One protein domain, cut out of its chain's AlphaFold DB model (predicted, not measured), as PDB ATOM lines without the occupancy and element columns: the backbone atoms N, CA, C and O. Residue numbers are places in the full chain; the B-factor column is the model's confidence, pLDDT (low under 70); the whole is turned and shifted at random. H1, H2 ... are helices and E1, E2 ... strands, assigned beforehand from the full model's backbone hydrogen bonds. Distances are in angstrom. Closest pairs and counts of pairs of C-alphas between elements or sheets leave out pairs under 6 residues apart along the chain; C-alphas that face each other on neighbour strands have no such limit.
ATOM      1  N   LEU A   7      18.669  26.704   0.076       70.56
ATOM      2  CA  LEU A   7      17.938  26.295  -1.125       70.56
ATOM      3  C   LEU A   7      16.671  27.143  -1.253       70.56
ATOM      4  O   LEU A   7      15.806  27.000  -0.383       70.56
ATOM      5  N   PRO A   8      16.540  28.001  -2.279       73.81
ATOM      6  CA  PRO A   8      15.297  28.719  -2.511       73.81
ATOM      7  C   PRO A   8      14.175  27.740  -2.873       73.81
ATOM      8  O   PRO A   8      14.421  26.673  -3.440       73.81
ATOM      9  N   TYR A   9      12.943  28.110  -2.543       73.00
ATOM     10  CA  TYR A   9      11.743  27.440  -3.022       73.00
ATOM     11  C   TYR A   9      10.646  28.469  -3.301       73.00
ATOM     12  O   TYR A   9      10.545  29.488  -2.613       73.00
ATOM     13  N   ASP A  10       9.847  28.168  -4.317       81.19
ATOM     14  CA  ASP A  10       8.612  28.860  -4.663       81.19
ATOM     15  C   ASP A  10       7.548  27.781  -4.847       81.19
ATOM     16  O   ASP A  10       7.782  26.793  -5.553       81.19
ATOM     17  N   ILE A  11       6.448  27.900  -4.116       80.25
ATOM     18  CA  ILE A  11       5.387  26.899  -4.075       80.25
ATOM     19  C   ILE A  11       4.069  27.624  -4.190       80.25
ATOM     20  O   ILE A  11       3.782  28.516  -3.399       80.25
ATOM     21  N   GLU A  12       3.257  27.182  -5.137       87.75
ATOM     22  CA  GLU A  12       1.896  27.646  -5.327       87.75
ATOM     23  C   GLU A  12       0.956  26.449  -5.228       87.75
ATOM     24  O   GLU A  12       1.131  25.456  -5.937       87.75
ATOM     25  N   GLN A  13      -0.012  26.524  -4.317       86.50
ATOM     26  CA  GLN A  13      -1.012  25.483  -4.108       86.50
ATOM     27  C   GLN A  13      -2.403  26.091  -3.979       86.50
ATOM     28  O   GLN A  13      -2.576  27.205  -3.490       86.50
ATOM     29  N   LYS A  14      -3.399  25.322  -4.415       90.75
ATOM     30  CA  LYS A  14      -4.813  25.607  -4.197       90.75
ATOM     31  C   LYS A  14      -5.395  24.488  -3.357       90.75
ATOM     32  O   LYS A  14      -5.130  23.316  -3.630       90.75
ATOM     33  N   TYR A  15      -6.161  24.859  -2.348       91.75
ATOM     34  CA  TYR A  15      -6.773  23.931  -1.422       91.75
ATOM     35  C   TYR A  15      -8.255  24.219  -1.306       91.75
ATOM     36  O   TYR A  15      -8.649  25.349  -1.035       91.75
ATOM     37  N   THR A  16      -9.049  23.161  -1.373       94.12
ATOM     38  CA  THR A  16     -10.388  23.187  -0.801       94.12
ATOM     39  C   THR A  16     -10.259  22.948   0.695       94.12
ATOM     40  O   THR A  16      -9.593  22.001   1.129       94.12
ATOM     41  N   ALA A  17     -10.883  23.808   1.484       94.12
ATOM     42  CA  ALA A  17     -11.023  23.641   2.917       94.12
ATOM     43  C   ALA A  17     -12.492  23.407   3.253       94.12
ATOM     44  O   ALA A  17     -13.373  24.018   2.651       94.12
ATOM     45  N   SER A  18     -12.749  22.545   4.232       96.38
ATOM     46  CA  SER A  18     -14.099  22.239   4.695       96.38
ATOM     47  C   SER A  18     -14.181  22.393   6.203       96.38
ATOM     48  O   SER A  18     -13.279  21.978   6.933       96.38
ATOM     49  N   THR A  19     -15.285  22.942   6.687       95.56
ATOM     50  CA  THR A  19     -15.669  22.821   8.090       95.56
ATOM     51  C   THR A  19     -16.072  21.378   8.407       95.56
ATOM     52  O   THR A  19     -16.251  20.541   7.511       95.56
ATOM     53  N   LEU A  20     -16.226  21.072   9.698       91.38
ATOM     54  CA  LEU A  20     -16.644  19.744  10.163       91.38
ATOM     55  C   LEU A  20     -18.120  19.433   9.869       91.38
ATOM     56  O   LEU A  20     -18.503  18.267   9.905       91.38
ATOM     57  N   ASP A  21     -18.928  20.452   9.575       93.06
ATOM     58  CA  ASP A  21     -20.335  20.371   9.164       93.06
ATOM     59  C   ASP A  21     -20.537  20.488   7.640       93.06
ATOM     60  O   ASP A  21     -21.623  20.187   7.146       93.06
ATOM     61  N   GLY A  22     -19.484  20.799   6.872       90.94
ATOM     62  CA  GLY A  22     -19.452  20.629   5.414       90.94
ATOM     63  C   GLY A  22     -19.540  21.907   4.579       90.94
ATOM     64  O   GLY A  22     -19.634  21.810   3.353       90.94
ATOM     65  N   GLU A  23     -19.484  23.080   5.206       95.31
ATOM     66  CA  GLU A  23     -19.244  24.347   4.517       95.31
ATOM     67  C   GLU A  23     -17.834  24.346   3.911       95.31
ATOM     68  O   GLU A  23     -16.899  23.824   4.518       95.31
ATOM     69  N   LYS A  24     -17.665  24.918   2.712       95.06
ATOM     70  CA  LYS A  24     -16.396  24.873   1.977       95.06
ATOM     71  C   LYS A  24     -15.941  26.240   1.509       95.06
ATOM     72  O   LYS A  24     -16.759  27.069   1.119       95.06
ATOM     73  N   ILE A  25     -14.628  26.401   1.453       94.31
ATOM     74  CA  ILE A  25     -13.955  27.543   0.840       94.31
ATOM     75  C   ILE A  25     -12.767  27.061   0.010       94.31
ATOM     76  O   ILE A  25     -12.199  26.001   0.269       94.31
ATOM     77  N   GLU A  26     -12.394  27.855  -0.984       94.88
ATOM     78  CA  GLU A  26     -11.165  27.668  -1.753       94.88
ATOM     79  C   GLU A  26     -10.112  28.644  -1.246       94.88
ATOM     80  O   GLU A  26     -10.429  29.793  -0.950       94.88
ATOM     81  N   ILE A  27      -8.876  28.167  -1.137       90.81
ATOM     82  CA  ILE A  27      -7.756  28.908  -0.561       90.81
ATOM     83  C   ILE A  27      -6.562  28.758  -1.495       90.81
ATOM     84  O   ILE A  27      -6.093  27.641  -1.746       90.81
ATOM     85  N   GLN A  28      -6.047  29.873  -2.002       91.12
ATOM     86  CA  GLN A  28      -4.827  29.906  -2.801       91.12
ATOM     87  C   GLN A  28      -3.655  30.340  -1.930       91.12
ATOM     88  O   GLN A  28      -3.674  31.414  -1.341       91.12
ATOM     89  N   MET A  29      -2.608  29.519  -1.877       87.44
ATOM     90  CA  MET A  29      -1.407  29.783  -1.095       87.44
ATOM     91  C   MET A  29      -0.173  29.847  -1.992       87.44
ATOM     92  O   MET A  29       0.111  28.916  -2.747       87.44
ATOM     93  N   THR A  30       0.610  30.914  -1.848       86.38
ATOM     94  CA  THR A  30       1.944  31.050  -2.436       86.38
ATOM     95  C   THR A  30       2.985  31.236  -1.341       86.38
ATOM     96  O   THR A  30       2.877  32.103  -0.479       86.38
ATOM     97  N   MET A  31       4.041  30.438  -1.380       80.94
ATOM     98  CA  MET A  31       5.121  30.446  -0.404       80.94
ATOM     99  C   MET A  31       6.451  30.661  -1.107       80.94
ATOM    100  O   MET A  31       6.869  29.831  -1.910       80.94
ATOM    101  N   LYS A  32       7.154  31.739  -0.747       79.00
ATOM    102  CA  LYS A  32       8.490  32.034  -1.278       79.00
ATOM    103  C   LYS A  32       9.490  32.144  -0.149       79.00
ATOM    104  O   LYS A  32       9.350  33.013   0.712       79.00
ATOM    105  N   GLY A  33      10.521  31.308  -0.165       77.44
ATOM    106  CA  GLY A  33      11.488  31.277   0.923       77.44
ATOM    107  C   GLY A  33      12.753  30.498   0.617       77.44
ATOM    108  O   GLY A  33      13.095  30.231  -0.534       77.44
ATOM    109  N   TYR A  34      13.472  30.145   1.678       72.69
ATOM    110  CA  TYR A  34      14.631  29.267   1.598       72.69
ATOM    111  C   TYR A  34      14.640  28.239   2.723       72.69
ATOM    112  O   TYR A  34      14.149  28.487   3.824       72.69
ATOM    113  N   ARG A  35      15.225  27.072   2.447       70.19
ATOM    114  CA  ARG A  35      15.458  26.007   3.430       70.19
ATOM    115  C   ARG A  35      16.949  25.819   3.676       70.19
ATOM    116  O   ARG A  35      17.747  25.853   2.739       70.19
ATOM    117  N   ASP A  36      17.307  25.569   4.929       71.19
ATOM    118  CA  ASP A  36      18.668  25.212   5.328       71.19
ATOM    119  C   ASP A  36      18.854  23.683   5.223       71.19
ATOM    120  O   ASP A  36      18.082  22.907   5.798       71.19
ATOM    121  N   PHE A  37      19.883  23.210   4.511       68.19
ATOM    122  CA  PHE A  37      20.093  21.762   4.335       68.19
ATOM    123  C   PHE A  37      20.520  21.060   5.639       68.19
ATOM    124  O   PHE A  37      19.995  19.997   5.964       68.19
ATOM    125  N   PHE A  38      21.381  21.697   6.439       70.19
ATOM    126  CA  PHE A  38      22.006  21.115   7.642       70.19
ATOM    127  C   PHE A  38      21.364  21.532   8.974       70.19
ATOM    128  O   PHE A  38      21.928  21.309  10.043       70.19
ATOM    129  N   ARG A  39      20.194  22.171   8.929       68.25
ATOM    130  CA  ARG A  39      19.404  22.541  10.112       68.25
ATOM    131  C   ARG A  39      17.995  21.968  10.001       68.25
ATOM    132  O   ARG A  39      17.600  21.597   8.892       68.25
ATOM    133  N   PRO A  40      17.227  21.888  11.102       68.94
ATOM    134  CA  PRO A  40      15.798  21.624  11.016       68.94
ATOM    135  C   PRO A  40      15.154  22.559   9.995       68.94
ATOM    136  O   PRO A  40      15.533  23.732   9.904       68.94
ATOM    137  N   THR A  41      14.245  22.029   9.182       62.81
ATOM    138  CA  THR A  41      13.592  22.862   8.176       62.81
ATOM    139  C   THR A  41      12.697  23.854   8.881       62.81
ATOM    140  O   THR A  41      11.799  23.458   9.605       62.81
ATOM    141  N   THR A  42      12.979  25.123   8.641       64.94
ATOM    142  CA  THR A  42      12.189  26.250   9.116       64.94
ATOM    143  C   THR A  42      11.658  26.980   7.891       64.94
ATOM    144  O   THR A  42      12.339  27.032   6.857       64.94
ATOM    145  N   PHE A  43      10.440  27.497   7.968       70.88
ATOM    146  CA  PHE A  43       9.921  28.405   6.968       70.88
ATOM    147  C   PHE A  43      10.542  29.780   7.189       70.88
ATOM    148  O   PHE A  43      10.313  30.447   8.194       70.88
ATOM    149  N   LYS A  44      11.353  30.210   6.225       68.81
ATOM    150  CA  LYS A  44      11.928  31.552   6.193       68.81
ATOM    151  C   LYS A  44      11.588  32.176   4.858       68.81
ATOM    152  O   LYS A  44      12.202  31.836   3.844       68.81
ATOM    153  N   GLY A  45      10.597  33.056   4.855       72.50
ATOM    154  CA  GLY A  45      10.028  33.548   3.615       72.50
ATOM    155  C   GLY A  45       8.789  34.404   3.812       72.50
ATOM    156  O   GLY A  45       8.454  34.777   4.934       72.50
ATOM    157  N   LYS A  46       8.120  34.694   2.698       76.00
ATOM    158  CA  LYS A  46       6.801  35.327   2.664       76.00
ATOM    159  C   LYS A  46       5.760  34.277   2.310       76.00
ATOM    160  O   LYS A  46       5.981  33.479   1.394       76.00
ATOM    161  N   MET A  47       4.645  34.302   3.025       80.25
ATOM    162  CA  MET A  47       3.463  33.513   2.717       80.25
ATOM    163  C   MET A  47       2.381  34.461   2.228       80.25
ATOM    164  O   MET A  47       2.091  35.463   2.878       80.25
ATOM    165  N   LEU A  48       1.841  34.163   1.056       83.75
ATOM    166  CA  LEU A  48       0.697  34.842   0.488       83.75
ATOM    167  C   LEU A  48      -0.468  33.861   0.515       83.75
ATOM    168  O   LEU A  48      -0.302  32.721   0.083       83.75
ATOM    169  N   ILE A  49      -1.611  34.286   1.038       83.12
ATOM    170  CA  ILE A  49      -2.841  33.495   1.043       83.12
ATOM    171  C   ILE A  49      -3.965  34.401   0.553       83.12
ATOM    172  O   ILE A  49      -4.141  35.483   1.106       83.12
ATOM    173  N   ASP A  50      -4.669  33.995  -0.503       83.94
ATOM    174  CA  ASP A  50      -5.752  34.769  -1.129       83.94
ATOM    175  C   ASP A  50      -5.358  36.244  -1.366       83.94
ATOM    176  O   ASP A  50      -6.026  37.179  -0.927       83.94
ATOM    177  N   ASP A  51      -4.195  36.438  -2.000       79.44
ATOM    178  CA  ASP A  51      -3.568  37.732  -2.325       79.44
ATOM    179  C   ASP A  51      -3.145  38.613  -1.135       79.44
ATOM    180  O   ASP A  51      -2.599  39.705  -1.325       79.44
ATOM    181  N   LYS A  52      -3.296  38.132   0.100       81.25
ATOM    182  CA  LYS A  52      -2.822  38.816   1.310       81.25
ATOM    183  C   LYS A  52      -1.477  38.275   1.769       81.25
ATOM    184  O   LYS A  52      -1.218  37.077   1.695       81.25
ATOM    185  N   VAL A  53      -0.611  39.159   2.263       79.50
ATOM    186  CA  VAL A  53       0.705  38.789   2.804       79.50
ATOM    187  C   VAL A  53       0.584  38.557   4.303       79.50
ATOM    188  O   VAL A  53       0.144  39.441   5.028       79.50
ATOM    189  N   TYR A  54       1.041  37.395   4.761       75.75
ATOM    190  CA  TYR A  54       1.013  37.019   6.167       75.75
ATOM    191  C   TYR A  54       2.421  36.975   6.755       75.75
ATOM    192  O   TYR A  54       3.357  36.440   6.143       75.75
ATOM    193  N   ASP A  55       2.549  37.485   7.979       68.56
ATOM    194  CA  ASP A  55       3.732  37.252   8.796       68.56
ATOM    195  C   ASP A  55       3.721  35.801   9.272       68.56
ATOM    196  O   ASP A  55       2.800  35.360   9.961       68.56
ATOM    197  N   VAL A  56       4.771  35.061   8.919       71.25
ATOM    198  CA  VAL A  56       4.964  33.693   9.393       71.25
ATOM    199  C   VAL A  56       5.776  33.711  10.672       71.25
ATOM    200  O   VAL A  56       6.906  34.205  10.702       71.25
ATOM    201  N   PHE A  57       5.230  33.091  11.711       68.94
ATOM    202  CA  PHE A  57       5.997  32.743  12.894       68.94
ATOM    203  C   PHE A  57       5.899  31.253  13.198       68.94
ATOM    204  O   PHE A  57       4.849  30.624  13.060       68.94
ATOM    205  N   GLU A  58       7.026  30.702  13.634       69.56
ATOM    206  CA  GLU A  58       7.099  29.358  14.187       69.56
ATOM    207  C   GLU A  58       7.024  29.481  15.710       69.56
ATOM    208  O   GLU A  58       7.922  30.082  16.309       69.56
ATOM    209  N   PRO A  59       5.984  28.948  16.371       62.16
ATOM    210  CA  PRO A  59       5.954  28.931  17.820       62.16
ATOM    211  C   PRO A  59       7.095  28.042  18.324       62.16
ATOM    212  O   PRO A  59       7.300  26.920  17.844       62.16
ATOM    213  N   GLU A  60       7.854  28.538  19.302       56.16
ATOM    214  CA  GLU A  60       8.916  27.758  19.931       56.16
ATOM    215  C   GLU A  60       8.320  26.515  20.603       56.16
ATOM    216  O   GLU A  60       7.721  26.578  21.673       56.16
ATOM    217  N   ARG A  61       8.508  25.348  19.983       57.41
ATOM    218  CA  ARG A  61       8.371  24.071  20.688       57.41
ATOM    219  C   ARG A  61       9.661  23.770  21.440       57.41
ATOM    220  O   ARG A  61      10.753  23.920  20.881       57.41
ATOM    221  N   SER A  62       9.508  23.274  22.669       57.50
ATOM    222  CA  SER A  62      10.564  22.885  23.622       57.50
ATOM    223  C   SER A  62      11.515  21.788  23.121       57.50
ATOM    224  O   SER A  62      12.501  21.460  23.787       57.50
ATOM    225  N   ASP A  63      11.256  21.229  21.936       68.19
ATOM    226  CA  ASP A  63      12.115  20.257  21.277       68.19
ATOM    227  C   ASP A  63      13.551  20.787  21.137       68.19
ATOM    228  O   ASP A  63      13.833  21.773  20.443       68.19
ATOM    229  N   ARG A  64      14.499  20.073  21.750       73.88
ATOM    230  CA  ARG A  64      15.935  20.341  21.592       73.88
ATOM    231  C   ARG A  64      16.364  20.131  20.132       73.88
ATOM    232  O   ARG A  64      15.794  19.310  19.414       73.88
ATOM    233  N   PHE A  65      17.437  20.806  19.709       75.06
ATOM    234  CA  PHE A  65      17.975  20.757  18.336       75.06
ATOM    235  C   PHE A  65      18.104  19.332  17.759       75.06
ATOM    236  O   PHE A  65      17.720  19.089  16.617       75.06
ATOM    237  N   ILE A  66      18.580  18.371  18.561       77.56
ATOM    238  CA  ILE A  66      18.742  16.970  18.138       77.56
ATOM    239  C   ILE A  66      17.393  16.310  17.814       77.56
ATOM    240  O   ILE A  66      17.300  15.583  16.828       77.56
ATOM    241  N   ALA A  67      16.342  16.571  18.595       75.00
ATOM    242  CA  ALA A  67      15.011  16.021  18.335       75.00
ATOM    243  C   ALA A  67      14.441  16.560  17.014       75.00
ATOM    244  O   ALA A  67      13.924  15.793  16.203       75.00
ATOM    245  N   LYS A  68      14.638  17.857  16.749       74.19
ATOM    246  CA  LYS A  68      14.254  18.502  15.483       74.19
ATOM    247  C   LYS A  68      15.017  17.926  14.280       74.19
ATOM    248  O   LYS A  68      14.441  17.740  13.213       74.19
ATOM    249  N   MET A  69      16.300  17.602  14.451       75.38
ATOM    250  CA  MET A  69      17.101  16.944  13.411       75.38
ATOM    251  C   MET A  69      16.667  15.496  13.158       75.38
ATOM    252  O   MET A  69      16.552  15.110  11.999       75.38
ATOM    253  N   LYS A  70      16.368  14.713  14.207       77.12
ATOM    254  CA  LYS A  70      15.829  13.348  14.058       77.12
ATOM    255  C   LYS A  70      14.505  13.348  13.295       77.12
ATOM    256  O   LYS A  70      14.369  12.613  12.328       77.12
ATOM    257  N   LYS A  71      13.586  14.244  13.668       73.44
ATOM    258  CA  LYS A  71      12.319  14.498  12.962       73.44
ATOM    259  C   LYS A  71      12.539  14.772  11.467       73.44
ATOM    260  O   LYS A  71      11.981  14.087  10.619       73.44
ATOM    261  N   LYS A  72      13.469  15.678  11.134       74.31
ATOM    262  CA  LYS A  72      13.870  15.950   9.741       74.31
ATOM    263  C   LYS A  72      14.420  14.715   9.012       74.31
ATOM    264  O   LYS A  72      14.100  14.538   7.843       74.31
ATOM    265  N   MET A  73      15.259  13.900   9.655       74.94
ATOM    266  CA  MET A  73      15.824  12.685   9.046       74.94
ATOM    267  C   MET A  73      14.774  11.591   8.825       74.94
ATOM    268  O   MET A  73      14.872  10.855   7.850       74.94
ATOM    269  N   ASN A  74      13.773  11.515   9.701       71.81
ATOM    270  CA  ASN A  74      12.672  10.559   9.607       71.81
ATOM    271  C   ASN A  74      11.551  11.015   8.654       71.81
ATOM    272  O   ASN A  74      10.643  10.243   8.378       71.81
ATOM    273  N   GLY A  75      11.589  12.259   8.161       63.34
ATOM    274  CA  GLY A  75      10.501  12.848   7.369       63.34
ATOM    275  C   GLY A  75       9.289  13.295   8.199       63.34
ATOM    276  O   GLY A  75       8.326  13.818   7.642       63.34
ATOM    277  N   ASP A  76       9.347  13.155   9.526       58.78
ATOM    278  CA  ASP A  76       8.321  13.609  10.464       58.78
ATOM    279  C   ASP A  76       8.465  15.120  10.678       58.78
ATOM    280  O   ASP A  76       9.269  15.567  11.500       58.78
ATOM    281  N   ARG A  77       7.737  15.955   9.934       62.59
ATOM    282  CA  ARG A  77       7.868  17.416  10.069       62.59
ATOM    283  C   ARG A  77       6.664  18.064  10.739       62.59
ATOM    284  O   ARG A  77       5.586  18.161  10.174       62.59
ATOM    285  N   TYR A  78       6.910  18.602  11.931       55.44
ATOM    286  CA  TYR A  78       5.999  19.494  12.642       55.44
ATOM    287  C   TYR A  78       6.624  20.865  12.753       55.44
ATOM    288  O   TYR A  78       7.548  21.048  13.544       55.44
ATOM    289  N   PHE A  79       6.078  21.828  12.026       57.41
ATOM    290  CA  PHE A  79       6.244  23.225  12.384       57.41
ATOM    291  C   PHE A  79       4.896  23.890  12.199       57.41
ATOM    292  O   PHE A  79       4.420  23.955  11.063       57.41
ATOM    293  N   PRO A  80       4.258  24.337  13.293       54.84
ATOM    294  CA  PRO A  80       3.114  25.189  13.141       54.84
ATOM    295  C   PRO A  80       3.601  26.465  12.466       54.84
ATOM    296  O   PRO A  80       4.482  27.132  13.001       54.84
ATOM    297  N   ILE A  81       3.092  26.781  11.287       67.62
ATOM    298  CA  ILE A  81       3.272  28.114  10.721       67.62
ATOM    299  C   ILE A  81       1.962  28.816  10.977       67.62
ATOM    300  O   ILE A  81       0.933  28.444  10.412       67.62
ATOM    301  N   ILE A  82       1.997  29.797  11.868       63.28
ATOM    302  CA  ILE A  82       0.861  30.685  12.027       63.28
ATOM    303  C   ILE A  82       1.090  31.838  11.061       63.28
ATOM    304  O   ILE A  82       2.113  32.519  11.124       63.28
ATOM    305  N   ALA A  83       0.144  31.985  10.145       66.50
ATOM    306  CA  ALA A  83       0.040  33.084   9.213       66.50
ATOM    307  C   ALA A  83      -1.139  33.935   9.684       66.50
ATOM    308  O   ALA A  83      -2.291  33.506   9.630       66.50
ATOM    309  N   ASN A  84      -0.833  35.124  10.201       64.31
ATOM    310  CA  ASN A  84      -1.843  36.087  10.629       64.31
ATOM    311  C   ASN A  84      -1.562  37.463   9.995       64.31
ATOM    312  O   ASN A  84      -0.412  37.906   9.983       64.31
ATOM    313  N   GLU A  85      -2.593  38.085   9.416       59.84
ATOM    314  CA  GLU A  85      -2.523  39.428   8.826       59.84
ATOM    315  C   GLU A  85      -2.273  40.469   9.928       59.84
ATOM    316  O   GLU A  85      -1.548  41.441   9.724       59.84
ATOM    317  N   ASN A  86      -2.798  40.221  11.134       61.16
ATOM    318  CA  ASN A  86      -2.603  41.062  12.301       61.16
ATOM    319  C   ASN A  86      -2.513  40.207  13.571       61.16
ATOM    320  O   ASN A  86      -3.473  39.555  13.953       61.16
ATOM    321  N   ARG A  87      -1.382  40.232  14.289       56.69
ATOM    322  CA  ARG A  87      -1.134  39.367  15.471       56.69
ATOM    323  C   ARG A  87      -2.188  39.471  16.586       56.69
ATOM    324  O   ARG A  87      -2.171  38.650  17.499       56.69
ATOM    325  N   THR A  88      -3.039  40.493  16.546       58.94
ATOM    326  CA  THR A  88      -4.134  40.732  17.490       58.94
ATOM    327  C   THR A  88      -5.505  40.269  16.994       58.94
ATOM    328  O   THR A  88      -6.429  40.235  17.799       58.94
ATOM    329  N   ASP A  89      -5.659  39.953  15.706       65.06
ATOM    330  CA  ASP A  89      -6.901  39.423  15.145       65.06
ATOM    331  C   ASP A  89      -6.962  37.912  15.396       65.06
ATOM    332  O   ASP A  89      -6.135  37.140  14.904       65.06
ATOM    333  N   LEU A  90      -7.891  37.506  16.260       68.75
ATOM    334  CA  LEU A  90      -8.109  36.111  16.640       68.75
ATOM    335  C   LEU A  90      -9.235  35.464  15.827       68.75
ATOM    336  O   LEU A  90      -9.456  34.263  15.978       68.75
ATOM    337  N   ASP A  91      -9.920  36.230  14.978       74.06
ATOM    338  CA  ASP A  91     -11.123  35.780  14.281       74.06
ATOM    339  C   ASP A  91     -10.873  35.472  12.800       74.06
ATOM    340  O   ASP A  91     -11.691  34.766  12.207       74.06
ATOM    341  N   ASP A  92      -9.754  35.932  12.221       83.00
ATOM    342  CA  ASP A  92      -9.300  35.589  10.863       83.00
ATOM    343  C   ASP A  92      -7.793  35.261  10.828       83.00
ATOM    344  O   ASP A  92      -6.933  36.137  10.726       83.00
ATOM    345  N   TYR A  93      -7.444  33.976  10.955       82.31
ATOM    346  CA  TYR A  93      -6.047  33.538  10.908       82.31
ATOM    347  C   TYR A  93      -5.874  32.126  10.355       82.31
ATOM    348  O   TYR A  93      -6.739  31.253  10.471       82.31
ATOM    349  N   TYR A  94      -4.681  31.868   9.823       85.56
ATOM    350  CA  TYR A  94      -4.280  30.565   9.317       85.56
ATOM    351  C   TYR A  94      -3.260  29.937  10.260       85.56
ATOM    352  O   TYR A  94      -2.305  30.567  10.715       85.56
ATOM    353  N   THR A  95      -3.427  28.654  10.555       82.62
ATOM    354  CA  THR A  95      -2.390  27.855  11.207       82.62
ATOM    355  C   THR A  95      -2.158  26.581  10.429       82.62
ATOM    356  O   THR A  95      -2.965  25.654  10.473       82.62
ATOM    357  N   ILE A  96      -1.015  26.513   9.759       82.06
ATOM    358  CA  ILE A  96      -0.480  25.267   9.223       82.06
ATOM    359  C   ILE A  96      -0.066  24.425  10.412       82.06
ATOM    360  O   ILE A  96       0.738  24.866  11.216       82.06
ATOM    361  N   GLN A  97      -0.647  23.242  10.545       78.12
ATOM    362  CA  GLN A  97      -0.404  22.308  11.643       78.12
ATOM    363  C   GLN A  97       0.700  21.309  11.288       78.12
ATOM    364  O   GLN A  97       1.464  20.878  12.154       78.12
ATOM    365  N   TRP A  98       0.802  20.961  10.004       76.19
ATOM    366  CA  TRP A  98       1.796  20.032   9.483       76.19
ATOM    367  C   TRP A  98       2.141  20.364   8.035       76.19
ATOM    368  O   TRP A  98       1.284  20.797   7.263       76.19
ATOM    369  N   ALA A  99       3.393  20.126   7.659       75.00
ATOM    370  CA  ALA A  99       3.875  20.311   6.302       75.00
ATOM    371  C   ALA A  99       4.934  19.263   5.968       75.00
ATOM    372  O   ALA A  99       5.817  18.994   6.782       75.00
ATOM    373  N   ASN A 100       4.907  18.729   4.747       71.25
ATOM    374  CA  ASN A 100       5.971  17.840   4.294       71.25
ATOM    375  C   ASN A 100       7.270  18.595   3.966       71.25
ATOM    376  O   ASN A 100       7.346  19.825   3.939       71.25
ATOM    377  N   ASP A 101       8.315  17.836   3.634       66.19
ATOM    378  CA  ASP A 101       9.660  18.371   3.472       66.19
ATOM    379  C   ASP A 101       9.848  19.439   2.396       66.19
ATOM    380  O   ASP A 101      10.797  20.238   2.435       66.19
ATOM    381  N   LYS A 102       8.984  19.348   1.397       69.56
ATOM    382  CA  LYS A 102       8.968  20.171   0.202       69.56
ATOM    383  C   LYS A 102       7.855  21.211   0.278       69.56
ATOM    384  O   LYS A 102       7.714  21.928  -0.689       69.56
ATOM    385  N   PHE A 103       7.093  21.267   1.376       71.06
ATOM    386  CA  PHE A 103       5.849  22.025   1.524       71.06
ATOM    387  C   PHE A 103       4.829  21.767   0.394       71.06
ATOM    388  O   PHE A 103       3.982  22.602   0.103       71.06
ATOM    389  N   ASN A 104       4.895  20.582  -0.225       72.62
ATOM    390  CA  ASN A 104       3.955  20.150  -1.263       72.62
ATOM    391  C   ASN A 104       2.634  19.625  -0.679       72.62
ATOM    392  O   ASN A 104       1.683  19.385  -1.416       72.62
ATOM    393  N   THR A 105       2.611  19.345   0.619       77.00
ATOM    394  CA  THR A 105       1.428  18.908   1.354       77.00
ATOM    395  C   THR A 105       1.423  19.703   2.641       77.00
ATOM    396  O   THR A 105       2.397  19.619   3.395       77.00
ATOM    397  N   LEU A 106       0.364  20.474   2.854       81.62
ATOM    398  CA  LEU A 106       0.152  21.295   4.037       81.62
ATOM    399  C   LEU A 106      -1.203  20.930   4.623       81.62
ATOM    400  O   LEU A 106      -2.199  20.991   3.910       81.62
ATOM    401  N   TYR A 107      -1.234  20.591   5.906       85.56
ATOM    402  CA  TYR A 107      -2.475  20.521   6.666       85.56
ATOM    403  C   TYR A 107      -2.602  21.793   7.475       85.56
ATOM    404  O   TYR A 107      -1.703  22.114   8.258       85.56
ATOM    405  N   PHE A 108      -3.694  22.526   7.299       85.88
ATOM    406  CA  PHE A 108      -3.885  23.794   7.985       85.88
ATOM    407  C   PHE A 108      -5.332  24.032   8.387       85.88
ATOM    408  O   PHE A 108      -6.260  23.389   7.900       85.88
ATOM    409  N   ILE A 109      -5.485  24.951   9.330       89.50
ATOM    410  CA  ILE A 109      -6.762  25.440   9.824       89.50
ATOM    411  C   ILE A 109      -6.856  26.909   9.443       89.50
ATOM    412  O   ILE A 109      -5.942  27.671   9.757       89.50
ATOM    413  N   HIS A 110      -7.958  27.296   8.816       90.44
ATOM    414  CA  HIS A 110      -8.365  28.690   8.687       90.44
ATOM    415  C   HIS A 110      -9.483  28.949   9.692       90.44
ATOM    416  O   HIS A 110     -10.561  28.362   9.590       90.44
ATOM    417  N   ALA A 111      -9.203  29.756  10.711       88.75
ATOM    418  CA  ALA A 111     -10.233  30.292  11.587       88.75
ATOM    419  C   ALA A 111     -10.776  31.560  10.931       88.75
ATOM    420  O   ALA A 111      -9.985  32.445  10.632       88.75
ATOM    421  N   LYS A 112     -12.084  31.614  10.673       87.62
ATOM    422  CA  LYS A 112     -12.757  32.758  10.050       87.62
ATOM    423  C   LYS A 112     -14.159  32.904  10.624       87.62
ATOM    424  O   LYS A 112     -14.961  31.985  10.478       87.62
ATOM    425  N   ASN A 113     -14.480  34.043  11.236       83.88
ATOM    426  CA  ASN A 113     -15.832  34.362  11.729       83.88
ATOM    427  C   ASN A 113     -16.443  33.257  12.625       83.88
ATOM    428  O   ASN A 113     -17.576  32.835  12.403       83.88
ATOM    429  N   ASN A 114     -15.695  32.759  13.616       83.19
ATOM    430  CA  ASN A 114     -16.042  31.609  14.478       83.19
ATOM    431  C   ASN A 114     -16.132  30.231  13.792       83.19
ATOM    432  O   ASN A 114     -16.312  29.226  14.483       83.19
ATOM    433  N   SER A 115     -15.940  30.148  12.478       89.38
ATOM    434  CA  SER A 115     -15.810  28.883  11.756       89.38
ATOM    435  C   SER A 115     -14.351  28.441  11.684       89.38
ATOM    436  O   SER A 115     -13.423  29.251  11.682       89.38
ATOM    437  N   ARG A 116     -14.136  27.123  11.626       91.31
ATOM    438  CA  ARG A 116     -12.817  26.515  11.414       91.31
ATOM    439  C   ARG A 116     -12.865  25.634  10.181       91.31
ATOM    440  O   ARG A 116     -13.496  24.579  10.205       91.31
ATOM    441  N   TYR A 117     -12.163  26.049   9.140       93.94
ATOM    442  CA  TYR A 117     -12.022  25.285   7.912       93.94
ATOM    443  C   TYR A 117     -10.731  24.482   7.981       93.94
ATOM    444  O   TYR A 117      -9.654  25.025   8.234       93.94
ATOM    445  N   VAL A 118     -10.847  23.176   7.782       93.75
ATOM    446  CA  VAL A 118      -9.722  22.246   7.748       93.75
ATOM    447  C   VAL A 118      -9.341  22.021   6.296       93.75
ATOM    448  O   VAL A 118     -10.198  21.730   5.464       93.75
ATOM    449  N   ALA A 119      -8.054  22.135   5.995       92.94
ATOM    450  CA  ALA A 119      -7.515  21.925   4.664       92.94
ATOM    451  C   ALA A 119      -6.359  20.914   4.685       92.94
ATOM    452  O   ALA A 119      -5.602  20.877   5.662       92.94
ATOM    453  N   PRO A 120      -6.190  20.122   3.610       93.12
ATOM    454  CA  PRO A 120      -7.051  20.051   2.427       93.12
ATOM    455  C   PRO A 120      -8.236  19.102   2.657       93.12
ATOM    456  O   PRO A 120      -8.017  17.920   2.878       93.12
ATOM    457  N   ALA A 121      -9.480  19.572   2.577       95.12
ATOM    458  CA  ALA A 121     -10.660  18.725   2.749       95.12
ATOM    459  C   ALA A 121     -11.779  19.124   1.785       95.12
ATOM    460  O   ALA A 121     -12.232  20.266   1.774       95.12
ATOM    461  N   GLN A 122     -12.269  18.157   1.011       95.25
ATOM    462  CA  GLN A 122     -13.356  18.360   0.053       95.25
ATOM    463  C   GLN A 122     -14.741  18.286   0.694       95.25
ATOM    464  O   GLN A 122     -15.735  18.552   0.022       95.25
ATOM    465  N   ASN A 123     -14.856  17.846   1.945       95.50
ATOM    466  CA  ASN A 123     -16.123  17.648   2.648       95.50
ATOM    467  C   ASN A 123     -15.889  17.433   4.153       95.50
ATOM    468  O   ASN A 123     -14.756  17.248   4.604       95.50
ATOM    469  N   ALA A 124     -16.985  17.383   4.913       95.62
ATOM    470  CA  ALA A 124     -16.983  17.139   6.353       95.62
ATOM    471  C   ALA A 124     -16.294  15.823   6.763       95.62
ATOM    472  O   ALA A 124     -15.626  15.778   7.794       95.62
ATOM    473  N   VAL A 125     -16.434  14.744   5.984       96.31
ATOM    474  CA  VAL A 125     -15.843  13.432   6.318       96.31
ATOM    475  C   VAL A 125     -14.317  13.508   6.260       96.31
ATOM    476  O   VAL A 125     -13.634  13.082   7.191       96.31
ATOM    477  N   GLU A 126     -13.781  14.109   5.200       95.44
ATOM    478  CA  GLU A 126     -12.346  14.366   5.055       95.44
ATOM    479  C   GLU A 126     -11.832  15.336   6.119       95.44
ATOM    480  O   GLU A 126     -10.796  15.072   6.731       95.44
ATOM    481  N   ALA A 127     -12.580  16.407   6.403       94.12
ATOM    482  CA  ALA A 127     -12.220  17.383   7.428       94.12
ATOM    483  C   ALA A 127     -12.114  16.732   8.816       94.12
ATOM    484  O   ALA A 127     -11.139  16.962   9.526       94.12
ATOM    485  N   ASN A 128     -13.060  15.858   9.179       93.50
ATOM    486  CA  ASN A 128     -13.023  15.109  10.438       93.50
ATOM    487  C   ASN A 128     -11.829  14.146  10.508       93.50
ATOM    488  O   ASN A 128     -11.173  14.053  11.548       93.50
ATOM    489  N   LYS A 129     -11.511  13.453   9.407       92.62
ATOM    490  CA  LYS A 129     -10.341  12.568   9.343       92.62
ATOM    491  C   LYS A 129      -9.044  13.350   9.564       92.62
ATOM    492  O   LYS A 129      -8.248  12.983  10.425       92.62
ATOM    493  N   ILE A 130      -8.862  14.443   8.827       90.12
ATOM    494  CA  ILE A 130      -7.669  15.292   8.921       90.12
ATOM    495  C   ILE A 130      -7.575  15.950  10.291       90.12
ATOM    496  O   ILE A 130      -6.492  16.028  10.861       90.12
ATOM    497  N   TRP A 131      -8.699  16.380  10.861       88.62
ATOM    498  CA  TRP A 131      -8.731  16.894  12.223       88.62
ATOM    499  C   TRP A 131      -8.210  15.862  13.231       88.62
ATOM    500  O   TRP A 131      -7.398  16.200  14.092       88.62
ATOM    501  N   GLY A 132      -8.606  14.593  13.087       86.25
ATOM    502  CA  GLY A 132      -8.071  13.491  13.888       86.25
ATOM    503  C   GLY A 132      -6.561  13.292  13.710       86.25
ATOM    504  O   GLY A 132      -5.846  13.129  14.700       86.25
ATOM    505  N   GLU A 133      -6.059  13.366  12.473       82.75
ATOM    506  CA  GLU A 133      -4.619  13.300  12.172       82.75
ATOM    507  C   GLU A 133      -3.860  14.470  12.822       82.75
ATOM    508  O   GLU A 133      -2.889  14.250  13.546       82.75
ATOM    509  N   ILE A 134      -4.358  15.702  12.675       78.25
ATOM    510  CA  ILE A 134      -3.817  16.902  13.331       78.25
ATOM    511  C   ILE A 134      -3.791  16.722  14.853       78.25
ATOM    512  O   ILE A 134      -2.793  17.029  15.497       78.25
ATOM    513  N   GLN A 135      -4.855  16.207  15.466       77.94
ATOM    514  CA  GLN A 135      -4.875  15.986  16.914       77.94
ATOM    515  C   GLN A 135      -3.858  14.933  17.366       77.94
ATOM    516  O   GLN A 135      -3.266  15.089  18.434       77.94
ATOM    517  N   HIS A 136      -3.634  13.882  16.575       70.88
ATOM    518  CA  HIS A 136      -2.602  12.883  16.855       70.88
ATOM    519  C   HIS A 136      -1.196  13.493  16.798       70.88
ATOM    520  O   HIS A 136      -0.372  13.243  17.668       70.88
ATOM    521  N   PHE A 137      -0.966  14.354  15.814       63.31
ATOM    522  CA  PHE A 137       0.270  15.097  15.582       63.31
ATOM    523  C   PHE A 137       0.617  16.139  16.659       63.31
ATOM    524  O   PHE A 137       1.779  16.534  16.811       63.31
ATOM    525  N   LEU A 138      -0.391  16.628  17.383       60.50
ATOM    526  CA  LEU A 138      -0.238  17.610  18.458       60.50
ATOM    527  C   LEU A 138      -0.033  16.987  19.851       60.50
ATOM    528  O   LEU A 138       0.318  17.729  20.768       60.50
ATOM    529  N   ARG A 139      -0.258  15.676  20.013       54.19
ATOM    530  CA  ARG A 139      -0.002  14.928  21.257       54.19
ATOM    531  C   ARG A 139       1.455  14.479  21.350       54.19
ATOM    532  O   ARG A 139       1.947  14.421  22.497       54.19
TER     533      ARG A 139
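Overview. This is residues 7 to 139 of the 139 residues of an uncharacterized protein of Paenibacillus polysaccharolyticus (UniProt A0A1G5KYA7). One curled antiparallel sheet of eight strands folds back on itself into two leaves, E1 E2 E3 facing E5 E6 E7 E8, with E4 as the hinge, and E1 and E8 come together near one end. H2 packs slantwise on the sheet, while H1 sits off the sheet, beyond the reach of its strands. The printed part has 133 residues with two named helices and eight named strands, in the order E1 E2 E3 E4 H1 E5 E6 E7 E8 H2; the sheet runs E1 E2 E3 E4 E5 E6 E7 E8, and the class is mixed. The whole is compact, with a radius of gyration of the C-alphas of 14.6 A and spans of 41 by 30 by 27 A.

Along the chain. Find C-alpha 7 at (17.938, 26.295, -1.125); from there E1 runs through residues 7 to 18 for 32.8 A, bending by 51 degrees at residue 14. E2, residues 24 to 36, returns over 35.2 A and bends by 61 degrees at residue 33. Next come E3, residues 44 to 49, and E4, residues 52 to 57, each 15.8 A long. H1, residues 65 to 74, begins at C-alpha 65 (17.975, 20.757, 18.336) and is 14.4 A long. Read on to E5, residues 81 to 84, 9.5 A; E6, 92 to 99, 20.7 A; E7, 106 to 112, 18.3 A; and E8, 115 to 119, 12.9 A. H2, residues 124 to 138, runs 20.7 A to C-alpha 138 at (-0.238, 17.610, 18.458).

Arrangement. Start with the twisted sheet, which holds two meanders, E1 E2 E3 E4 and E5 E6 E7 E8, each strand the antiparallel neighbour of the one before. In the hairpin E1 and E2, N 11 and O 31 are 3.0 A apart. At the hinge, E4 pairs with E3 over residues 52 to 54, where N 54 and O 47 are 2.9 A apart, and with E5 over residues 55 to 57, where N 57 and O 82 are 3.2 A apart. Between the edge strands E1 and E8 the closest C-alphas are those of Ala 17 and Ala 119, 4.3 A. H2 is on the sheet at a height of 9.0 A, its closest C-alphas to E8 being Ala 127 and Val 118, 5.5 A; on the local plane it runs slantwise to E1 at 37 degrees. H1 is not on the sheet and is apart from H2. In H1 and H2 every O i to N i+4 pair is within hydrogen-bond range.

Size, cuts and confidence. The C-alphas of Asp 21 and Phe 38, the two farthest apart, are 42.4 A apart. The printed part has no cut and no long link. Mean pLDDT of the printed part is 78.1; look for values under 70 at residues 57 to 63, 75 to 90 and 137 to 139, among others.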